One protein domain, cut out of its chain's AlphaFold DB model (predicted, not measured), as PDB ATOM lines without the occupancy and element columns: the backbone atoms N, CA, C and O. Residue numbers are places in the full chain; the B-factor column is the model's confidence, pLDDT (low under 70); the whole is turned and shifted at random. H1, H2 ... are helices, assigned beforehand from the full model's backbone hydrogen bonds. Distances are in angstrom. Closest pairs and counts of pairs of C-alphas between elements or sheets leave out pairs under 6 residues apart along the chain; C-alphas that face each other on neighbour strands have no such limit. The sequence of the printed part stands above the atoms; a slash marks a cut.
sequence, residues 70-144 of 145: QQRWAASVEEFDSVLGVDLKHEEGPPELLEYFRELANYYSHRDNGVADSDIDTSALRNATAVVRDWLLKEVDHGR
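This is residues 70 to 144 of the 145 residues of the protein "RelA_SpoT domain-containing protein" of Actinophytocola sp (UniProt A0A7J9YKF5). The longest helix, H3, packs along one side of H2 and H1 packs on another side of it, a zigzag of three helices in which the chain folds back twice, with H2 between the other two. The free end of H3 and the tail after it, residues 137 to 144, stick out and add to the length. The printed part has 75 residues with three named helices, H1, H2 and H3 along the chain, and no named strand; the class is all helix. It is only just compact, close to loose, with a radius of gyration of the C-alphas of 13.4 A, and spans 44 by 22 by 16 A.

H3, residues 123 to 142, measures 29.2 A and ends at C-alpha 142, (173.053, 217.374, 174.287). H2, residues 95 to 112, measures 25.5 A and begins at C-alpha 95, (174.859, 199.910, 169.474). H1, residues 70 to 84, measures 21.1 A and begins at C-alpha 70, (194.012, 191.969, 172.508).

H3 and H2 touch, their closest C-alphas, those of Ala 128 and Tyr 100, being 4.9 A apart. They form a helical hairpin and run opposite ways at a steep tilt of 36 degrees, only just past shallow. H2 touches H1 with residues 101 to 108 alone; the closest C-alphas, those of Ala 105 and Trp 73, are 6.8 A apart. H1 and H2 are also a helical hairpin, opposite ways at a shallow tilt of 16 degrees. H1 and H3 are apart. In H1, H2 and H3 every O i to N i+4 pair is within hydrogen-bond range.

The C-alphas of Gly 114 and Arg 144, the two farthest apart, are 44.7 A apart. Without residues 137 to 144, which stand free, the body spans 35 by 25 by 15 A. The printed part has no cut, and both links, of 10 residues each, are short. The mean pLDDT of the printed part is 92.4; residues 141 to 144 are under 70.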
ATOM      1  N   GLN A  70     195.085 192.370 171.593       97.00
ATOM      2  CA  GLN A  70     194.012 191.969 172.508       97.00
ATOM      3  C   GLN A  70     194.041 192.741 173.820       97.00
ATOM      4  O   GLN A  70     192.996 193.151 174.324       97.00
ATOM      5  N   GLN A  71     195.233 192.962 174.383       97.12
ATOM      6  CA  GLN A  71     195.359 193.772 175.589       97.12
ATOM      7  C   GLN A  71     194.950 195.224 175.331       97.12
ATOM      8  O   GLN A  71     194.270 195.807 176.171       97.12
ATOM      9  N   ARG A  72     195.336 195.798 174.185       97.19
ATOM     10  CA  ARG A  72     194.919 197.150 173.787       97.19
ATOM     11  C   ARG A  72     193.408 197.245 173.645       97.19
ATOM     12  O   ARG A  72     192.816 198.121 174.250       97.19
ATOM     13  N   TRP A  73     192.798 196.307 172.926       97.44
ATOM     14  CA  TRP A  73     191.349 196.248 172.768       97.44
ATOM     15  C   TRP A  73     190.625 196.194 174.114       97.44
ATOM     16  O   TRP A  73     189.742 197.005 174.367       97.44
ATOM     17  N   ALA A  74     191.045 195.293 175.010       96.25
ATOM     18  CA  ALA A  74     190.416 195.147 176.320       96.25
ATOM     19  C   ALA A  74     190.560 196.415 177.178       96.25
ATOM     20  O   ALA A  74     189.606 196.807 177.840       96.25
ATOM     21  N   ALA A  75     191.727 197.065 177.137       96.50
ATOM     22  CA  ALA A  75     191.947 198.329 177.835       96.50
ATOM     23  C   ALA A  75     191.074 199.460 177.265       96.50
ATOM     24  O   ALA A  75     190.533 200.245 178.034       96.50
ATOM     25  N   SER A  76     190.890 199.523 175.942       96.44
ATOM     26  CA  SER A  76     190.009 200.515 175.317       96.44
ATOM     27  C   SER A  76     188.539 200.297 175.675       96.44
ATOM     28  O   SER A  76     187.839 201.267 175.931       96.44
ATOM     29  N   VAL A  77     188.073 199.045 175.748       96.00
ATOM     30  CA  VAL A  77     186.719 198.743 176.244       96.00
ATOM     31  C   VAL A  77     186.561 199.200 177.694       96.00
ATOM     32  O   VAL A  77     185.607 199.900 178.009       96.00
ATOM     33  N   GLU A  78     187.521 198.870 178.564       95.38
ATOM     34  CA  GLU A  78     187.517 199.295 179.972       95.38
ATOM     35  C   GLU A  78     187.505 200.823 180.134       95.38
ATOM     36  O   GLU A  78     186.807 201.349 181.003       95.38
ATOM     37  N   GLU A  79     188.264 201.535 179.303       95.31
ATOM     38  CA  GLU A  79     188.307 202.994 179.300       95.31
ATOM     39  C   GLU A  79     186.964 203.595 178.871       95.31
ATOM     40  O   GLU A  79     186.439 204.461 179.566       95.31
ATOM     41  N   PHE A  80     186.369 203.109 177.778       93.62
ATOM     42  CA  PHE A  80     185.080 203.612 177.293       93.62
ATOM     43  C   PHE A  80     183.927 203.285 178.245       93.62
ATOM     44  O   PHE A  80     183.113 204.171 178.506       93.62
ATOM     45  N   ASP A  81     183.893 202.076 178.817       92.00
ATOM     46  CA  ASP A  81     182.957 201.707 179.889       92.00
ATOM     47  C   ASP A  81     183.015 202.723 181.029       92.00
ATOM     48  O   ASP A  81     181.996 203.273 181.450       92.00
ATOM     49  N   SER A  82     184.228 203.015 181.509       93.25
ATOM     50  CA  SER A  82     184.431 203.918 182.638       93.25
ATOM     51  C   SER A  82     184.102 205.371 182.309       93.25
ATOM     52  O   SER A  82     183.583 206.075 183.172       93.25
ATOM     53  N   VAL A  83     184.457 205.850 181.115       91.81
ATOM     54  CA  VAL A  83     184.277 207.255 180.723       91.81
ATOM     55  C   VAL A  83     182.812 207.564 180.432       91.81
ATOM     56  O   VAL A  83     182.338 208.641 180.787       91.81
ATOM     57  N   LEU A  84     182.096 206.637 179.795       90.38
ATOM     58  CA  LEU A  84     180.712 206.842 179.366       90.38
ATOM     59  C   LEU A  84     179.685 206.267 180.350       90.38
ATOM     60  O   LEU A  84     178.496 206.529 180.198       90.38
ATOM     61  N   GLY A  85     180.121 205.500 181.356       92.50
ATOM     62  CA  GLY A  85     179.225 204.867 182.325       92.50
ATOM     63  C   GLY A  85     178.322 203.803 181.695       92.50
ATOM     64  O   GLY A  85     177.166 203.673 182.088       92.50
ATOM     65  N   VAL A  86     178.839 203.081 180.699       92.06
ATOM     66  CA  VAL A  86     178.145 202.014 179.956       92.06
ATOM     67  C   VAL A  86     178.735 200.645 180.311       92.06
ATOM     68  O   VAL A  86     179.769 200.577 180.976       92.06
ATOM     69  N   ASP A  87     178.099 199.557 179.863       92.19
ATOM     70  CA  ASP A  87     178.586 198.192 180.091       92.19
ATOM     71  C   ASP A  87     178.795 197.426 178.772       92.19
ATOM     72  O   ASP A  87     178.054 196.521 178.388       92.19
ATOM     73  N   LEU A  88     179.847 197.794 178.042       91.88
ATOM     74  CA  LEU A  88     180.237 197.165 176.779       91.88
ATOM     75  C   LEU A  88     180.739 195.730 176.985       91.88
ATOM     76  O   LEU A  88     180.641 194.912 176.069       91.88
ATOM     77  N   LYS A  89     181.264 195.398 178.172       87.06
ATOM     78  CA  LYS A  89     181.742 194.042 178.507       87.06
ATOM     79  C   LYS A  89     180.625 193.008 178.470       87.06
ATOM     80  O   LYS A  89     180.879 191.883 178.038       87.06
ATOM     81  N   HIS A  90     179.426 193.384 178.905       89.44
ATOM     82  CA  HIS A  90     178.237 192.533 178.856       89.44
ATOM     83  C   HIS A  90     177.358 192.799 177.628       89.44
ATOM     84  O   HIS A  90     176.268 192.249 177.527       89.44
ATOM     85  N   GLU A  91     177.855 193.582 176.663       91.88
ATOM     86  CA  GLU A  91     177.121 193.979 175.453       91.88
ATOM     87  C   GLU A  91     175.873 194.836 175.747       91.88
ATOM     88  O   GLU A  91     174.936 194.895 174.953       91.88
ATOM     89  N   GLU A  92     175.886 195.554 176.872       91.44
ATOM     90  CA  GLU A  92     174.832 196.444 177.363       91.44
ATOM     91  C   GLU A  92     175.272 197.915 177.216       91.44
ATOM     92  O   GLU A  92     175.477 198.654 178.180       91.44
ATOM     93  N   GLY A  93     175.448 198.355 175.968       91.75
ATOM     94  CA  GLY A  93     175.851 199.725 175.648       91.75
ATOM     95  C   GLY A  93     175.279 200.236 174.323       91.75
ATOM     96  O   GLY A  93     174.556 199.509 173.638       91.75
ATOM     97  N   PRO A  94     175.593 201.490 173.947       94.56
ATOM     98  CA  PRO A  94     175.180 202.071 172.674       94.56
ATOM     99  C   PRO A  94     175.554 201.158 171.493       94.56
ATOM    100  O   PRO A  94     176.724 200.765 171.386       94.56
ATOM    101  N   PRO A  95     174.606 200.809 170.600       95.38
ATOM    102  CA  PRO A  95     174.859 199.910 169.474       95.38
ATOM    103  C   PRO A  95     176.033 200.344 168.591       95.38
ATOM    104  O   PRO A  95     176.775 199.503 168.088       95.38
ATOM    105  N   GLU A  96     176.231 201.652 168.443       95.69
ATOM    106  CA  GLU A  96     177.331 202.259 167.702       95.69
ATOM    107  C   GLU A  96     178.691 201.845 168.279       95.69
ATOM    108  O   GLU A  96     179.588 201.445 167.536       95.69
ATOM    109  N   LEU A  97     178.836 201.892 169.608       95.62
ATOM    110  CA  LEU A  97     180.061 201.488 170.298       95.62
ATOM    111  C   LEU A  97     180.262 199.977 170.248       95.62
ATOM    112  O   LEU A  97     181.379 199.525 169.995       95.62
ATOM    113  N   LEU A  98     179.195 199.198 170.455       96.38
ATOM    114  CA  LEU A  98     179.262 197.736 170.391       96.38
ATOM    115  C   LEU A  98     179.742 197.262 169.015       96.38
ATOM    116  O   LEU A  98     180.628 196.411 168.927       96.38
ATOM    117  N   GLU A  99     179.204 197.845 167.943       96.88
ATOM    118  CA  GLU A  99     179.621 197.528 166.579       96.88
ATOM    119  C   GLU A  99     181.068 197.955 166.315       96.88
ATOM    120  O   GLU A  99     181.862 197.175 165.791       96.88
ATOM    121  N   TYR A 100     181.459 199.157 166.745       97.50
ATOM    122  CA  TYR A 100     182.843 199.613 166.619       97.50
ATOM    123  C   TYR A 100     183.839 198.677 167.308       97.50
ATOM    124  O   TYR A 100     184.842 198.295 166.701       97.50
ATOM    125  N   PHE A 101     183.579 198.277 168.553       97.50
ATOM    126  CA  PHE A 101     184.487 197.394 169.280       97.50
ATOM    127  C   PHE A 101     184.524 195.987 168.682       97.50
ATOM    128  O   PHE A 101     185.605 195.391 168.628       97.50
ATOM    129  N   ARG A 102     183.403 195.482 168.156       97.00
ATOM    130  CA  ARG A 102     183.362 194.219 167.408       97.00
ATOM    131  C   ARG A 102     184.245 194.279 166.159       97.00
ATOM    132  O   ARG A 102     185.090 193.403 165.959       97.00
ATOM    133  N   GLU A 103     184.130 195.342 165.370       97.75
ATOM    134  CA  GLU A 103     184.929 195.525 164.155       97.75
ATOM    135  C   GLU A 103     186.412 195.772 164.455       97.75
ATOM    136  O   GLU A 103     187.293 195.227 163.783       97.75
ATOM    137  N   LEU A 104     186.717 196.517 165.520       97.88
ATOM    138  CA  LEU A 104     188.091 196.729 165.969       97.88
ATOM    139  C   LEU A 104     188.735 195.408 166.406       97.88
ATOM    140  O   LEU A 104     189.890 195.136 166.066       97.88
ATOM    141  N   ALA A 105     187.985 194.562 167.118       96.88
ATOM    142  CA  ALA A 105     188.442 193.227 167.467       96.88
ATOM    143  C   ALA A 105     188.732 192.407 166.208       96.88
ATOM    144  O   ALA A 105     189.777 191.757 166.132       96.88
ATOM    145  N   ASN A 106     187.839 192.399 165.217       96.06
ATOM    146  CA  ASN A 106     188.025 191.651 163.969       96.06
ATOM    147  C   ASN A 106     189.291 192.081 163.226       96.06
ATOM    148  O   ASN A 106     190.132 191.233 162.911       96.06
ATOM    149  N   TYR A 107     189.492 193.386 163.063       97.25
ATOM    150  CA  TYR A 107     190.714 193.947 162.490       97.25
ATOM    151  C   TYR A 107     191.975 193.481 163.241       97.25
ATOM    152  O   TYR A 107     192.915 192.964 162.629       97.25
ATOM    153  N   TYR A 108     191.988 193.571 164.573       96.56
ATOM    154  CA  TYR A 108     193.114 193.089 165.379       96.56
ATOM    155  C   TYR A 108     193.341 191.581 165.264       96.56
ATOM    156  O   TYR A 108     194.492 191.151 165.275       96.56
ATOM    157  N   SER A 109     192.288 190.782 165.077       94.81
ATOM    158  CA  SER A 109     192.418 189.344 164.814       94.81
ATOM    159  C   SER A 109     193.247 189.073 163.568       94.81
ATOM    160  O   SER A 109     194.149 188.239 163.589       94.81
ATOM    161  N   HIS A 110     192.951 189.766 162.467       94.88
ATOM    162  CA  HIS A 110     193.682 189.586 161.215       94.88
ATOM    163  C   HIS A 110     195.157 189.948 161.388       94.88
ATOM    164  O   HIS A 110     196.037 189.177 161.000       94.88
ATOM    165  N   ARG A 111     195.426 191.069 162.065       94.75
ATOM    166  CA  ARG A 111     196.783 191.515 162.398       94.75
ATOM    167  C   ARG A 111     197.534 190.499 163.264       94.75
ATOM    168  O   ARG A 111     198.677 190.175 162.955       94.75
ATOM    169  N   ASP A 112     196.898 189.963 164.304       92.81
ATOM    170  CA  ASP A 112     197.491 188.956 165.199       92.81
ATOM    171  C   ASP A 112     197.794 187.626 164.487       92.81
ATOM    172  O   ASP A 112     198.711 186.907 164.888       92.81
ATOM    173  N   ASN A 113     197.045 187.310 163.426       90.50
ATOM    174  CA  ASN A 113     197.263 186.143 162.569       90.50
ATOM    175  C   ASN A 113     198.242 186.414 161.410       90.50
ATOM    176  O   ASN A 113     198.423 185.558 160.545       90.50
ATOM    177  N   GLY A 114     198.896 187.581 161.394       91.56
ATOM    178  CA  GLY A 114     199.949 187.911 160.434       91.56
ATOM    179  C   GLY A 114     199.454 188.384 159.067       91.56
ATOM    180  O   GLY A 114     200.259 188.466 158.142       91.56
ATOM    181  N   VAL A 115     198.167 188.709 158.924       94.31
ATOM    182  CA  VAL A 115     197.653 189.342 157.701       94.31
ATOM    183  C   VAL A 115     198.238 190.752 157.601       94.31
ATOM    184  O   VAL A 115     198.211 191.515 158.574       94.31
ATOM    185  N   ALA A 116     198.793 191.091 156.437       93.56
ATOM    186  CA  ALA A 116     199.335 192.421 156.195       93.56
ATOM    187  C   ALA A 116     198.213 193.462 156.241       93.56
ATOM    188  O   ALA A 116     197.108 193.218 155.772       93.56
ATOM    189  N   ASP A 117     198.508 194.640 156.786       93.75
ATOM    190  CA  ASP A 117     197.510 195.698 156.973       93.75
ATOM    191  C   ASP A 117     196.808 196.115 155.671       93.75
ATOM    192  O   ASP A 117     195.611 196.376 155.673       93.75
ATOM    193  N   SER A 118     197.550 196.113 154.560       95.25
ATOM    194  CA  SER A 118     197.046 196.411 153.214       95.25
ATOM    195  C   SER A 118     196.005 195.418 152.709       95.25
ATOM    196  O   SER A 118     195.224 195.756 151.825       95.25
ATOM    197  N   ASP A 119     196.016 194.205 153.255       96.38
ATOM    198  CA  ASP A 119     195.227 193.077 152.765       96.38
ATOM    199  C   ASP A 119     193.977 192.852 153.631       96.38
ATOM    200  O   ASP A 119     193.176 191.958 153.357       96.38
ATOM    201  N   ILE A 120     193.802 193.652 154.689       96.62
ATOM    202  CA  ILE A 120     192.631 193.599 155.562       96.62
ATOM    203  C   ILE A 120     191.572 194.550 155.011       96.62
ATOM    204  O   ILE A 120     191.804 195.755 154.887       96.62
ATOM    205  N   ASP A 121     190.376 194.029 154.736       96.44
ATOM    206  CA  ASP A 121     189.227 194.886 154.458       96.44
ATOM    207  C   ASP A 121     188.847 195.664 155.725       96.44
ATOM    208  O   ASP A 121     188.379 195.108 156.718       96.44
ATOM    209  N   THR A 122     189.076 196.973 155.690       96.62
ATOM    210  CA  THR A 122     188.776 197.890 156.795       96.62
ATOM    211  C   THR A 122     187.483 198.666 156.576       96.62
ATOM    212  O   THR A 122     187.185 199.574 157.350       96.62
ATOM    213  N   SER A 123     186.698 198.351 155.540       97.50
ATOM    214  CA  SER A 123     185.492 199.112 155.182       97.50
ATOM    215  C   SER A 123     184.473 199.139 156.321       97.50
ATOM    216  O   SER A 123     183.971 200.211 156.665       97.50
ATOM    217  N   ALA A 124     184.234 197.991 156.960       96.75
ATOM    218  CA  ALA A 124     183.328 197.876 158.102       96.75
ATOM    219  C   ALA A 124     183.828 198.678 159.316       96.75
ATOM    220  O   ALA A 124     183.110 199.545 159.816       96.75
ATOM    221  N   LEU A 125     185.097 198.506 159.711       97.56
ATOM    222  CA  LEU A 125     185.710 199.274 160.801       97.56
ATOM    223  C   LEU A 125     185.692 200.788 160.535       97.56
ATOM    224  O   LEU A 125     185.395 201.578 161.434       97.56
ATOM    225  N   ARG A 126     185.987 201.222 159.305       97.69
ATOM    226  CA  ARG A 126     185.948 202.640 158.917       97.69
ATOM    227  C   ARG A 126     184.537 203.208 159.019       97.69
ATOM    228  O   ARG A 126     184.379 204.323 159.514       97.69
ATOM    229  N   ASN A 127     183.534 202.451 158.582       98.06
ATOM    230  CA  ASN A 127     182.135 202.839 158.715       98.06
ATOM    231  C   ASN A 127     181.730 202.955 160.192       98.06
ATOM    232  O   ASN A 127     181.249 204.006 160.608       98.06
ATOM    233  N   ALA A 128     182.009 201.933 161.006       97.31
ATOM    234  CA  ALA A 128     181.700 201.944 162.437       97.31
ATOM    235  C   ALA A 128     182.404 203.099 163.177       97.31
ATOM    236  O   ALA A 128     181.804 203.768 164.012       97.31
ATOM    237  N   THR A 129     183.651 203.404 162.804       97.38
ATOM    238  CA  THR A 129     184.398 204.553 163.345       97.38
ATOM    239  C   THR A 129     183.710 205.883 163.027       97.38
ATOM    240  O   THR A 129     183.624 206.757 163.889       97.38
ATOM    241  N   ALA A 130     183.213 206.058 161.797       97.38
ATOM    242  CA  ALA A 130     182.480 207.264 161.415       97.38
ATOM    243  C   ALA A 130     181.162 207.391 162.194       97.38
ATOM    244  O   ALA A 130     180.873 208.464 162.717       97.38
ATOM    245  N   VAL A 131     180.422 206.288 162.338       97.19
ATOM    246  CA  VAL A 131     179.163 206.236 163.097       97.19
ATOM    247  C   VAL A 131     179.383 206.607 164.568       97.19
ATOM    248  O   VAL A 131     178.688 207.485 165.073       97.19
ATOM    249  N   VAL A 132     180.381 206.019 165.239       95.56
ATOM    250  CA  VAL A 132     180.710 206.352 166.639       95.56
ATOM    251  C   VAL A 132     181.110 207.811 166.794       95.56
ATOM    252  O   VAL A 132     180.675 208.467 167.736       95.56
ATOM    253  N   ARG A 133     181.922 208.347 165.878       94.62
ATOM    254  CA  ARG A 133     182.319 209.759 165.922       94.62
ATOM    255  C   ARG A 133     181.102 210.677 165.828       94.62
ATOM    256  O   ARG A 133     180.989 211.615 166.611       94.62
ATOM    257  N   ASP A 134     180.213 210.418 164.877       94.81
ATOM    258  CA  ASP A 134     179.030 211.246 164.658       94.81
ATOM    259  C   ASP A 134     178.035 211.120 165.827       94.81
ATOM    260  O   ASP A 134     177.365 212.093 166.172       94.81
ATOM    261  N   TRP A 135     177.968 209.949 166.469       93.62
ATOM    262  CA  TRP A 135     177.221 209.731 167.710       93.62
ATOM    263  C   TRP A 135     177.820 210.518 168.887       93.62
ATOM    264  O   TRP A 135     177.117 211.320 169.496       93.62
ATOM    265  N   LEU A 136     179.130 210.400 169.140       89.50
ATOM    266  CA  LEU A 136     179.824 211.130 170.213       89.50
ATOM    267  C   LEU A 136     179.656 212.650 170.090       89.50
ATOM    268  O   LEU A 136     179.461 213.335 171.090       89.50
ATOM    269  N   LEU A 137     179.715 213.188 168.867       90.62
ATOM    270  CA  LEU A 137     179.506 214.618 168.629       90.62
ATOM    271  C   LEU A 137     178.097 215.071 169.033       90.62
ATOM    272  O   LEU A 137     177.954 216.170 169.563       90.62
ATOM    273  N   LYS A 138     177.075 214.235 168.823       89.19
ATOM    274  CA  LYS A 138     175.701 214.539 169.241       89.19
ATOM    275  C   LYS A 138     175.555 214.484 170.757       89.19
ATOM    276  O   LYS A 138     174.959 215.396 171.318       89.19
ATOM    277  N   GLU A 139     176.111 213.474 171.419       80.88
ATOM    278  CA  GLU A 139     176.034 213.340 172.883       80.88
ATOM    279  C   GLU A 139     176.679 214.533 173.607       80.88
ATOM    280  O   GLU A 139     176.123 215.075 174.563       80.88
ATOM    281  N   VAL A 140     177.821 215.015 173.104       71.81
ATOM    282  CA  VAL A 140     178.501 216.203 173.654       71.81
ATOM    283  C   VAL A 140     177.655 217.473 173.504       71.81
ATOM    284  O   VAL A 140     177.706 218.342 174.377       71.81
ATOM    285  N   ASP A 141     176.877 217.589 172.428       68.94
ATOM    286  CA  ASP A 141     176.003 218.745 172.189       68.94
ATOM    287  C   ASP A 141     174.759 218.722 173.099       68.94
ATOM    288  O   ASP A 141     174.348 219.761 173.612       68.94
ATOM    289  N   HIS A 142     174.205 217.536 173.386       59.97
ATOM    290  CA  HIS A 142     173.053 217.374 174.287       59.97
ATOM    291  C   HIS A 142     173.427 217.500 175.776       59.97
ATOM    292  O   HIS A 142     172.581 217.845 176.594       59.97
ATOM    293  N   GLY A 143     174.694 217.284 176.147       56.16
ATOM    294  CA  GLY A 143     175.200 217.505 177.511       56.16
ATOM    295  C   GLY A 143     175.477 218.971 177.877       56.16
ATOM    296  O   GLY A 143     175.940 219.245 178.984       56.16
ATOM    297  N   ARG A 144     175.250 219.919 176.953       47.56
ATOM    298  CA  ARG A 144     175.469 221.366 177.148       47.56
ATOM    299  C   ARG A 144     174.184 222.187 177.321       47.56
ATOM    300  O   ARG A 144     174.293 223.409 177.441       47.56
TER     301      ARG A 144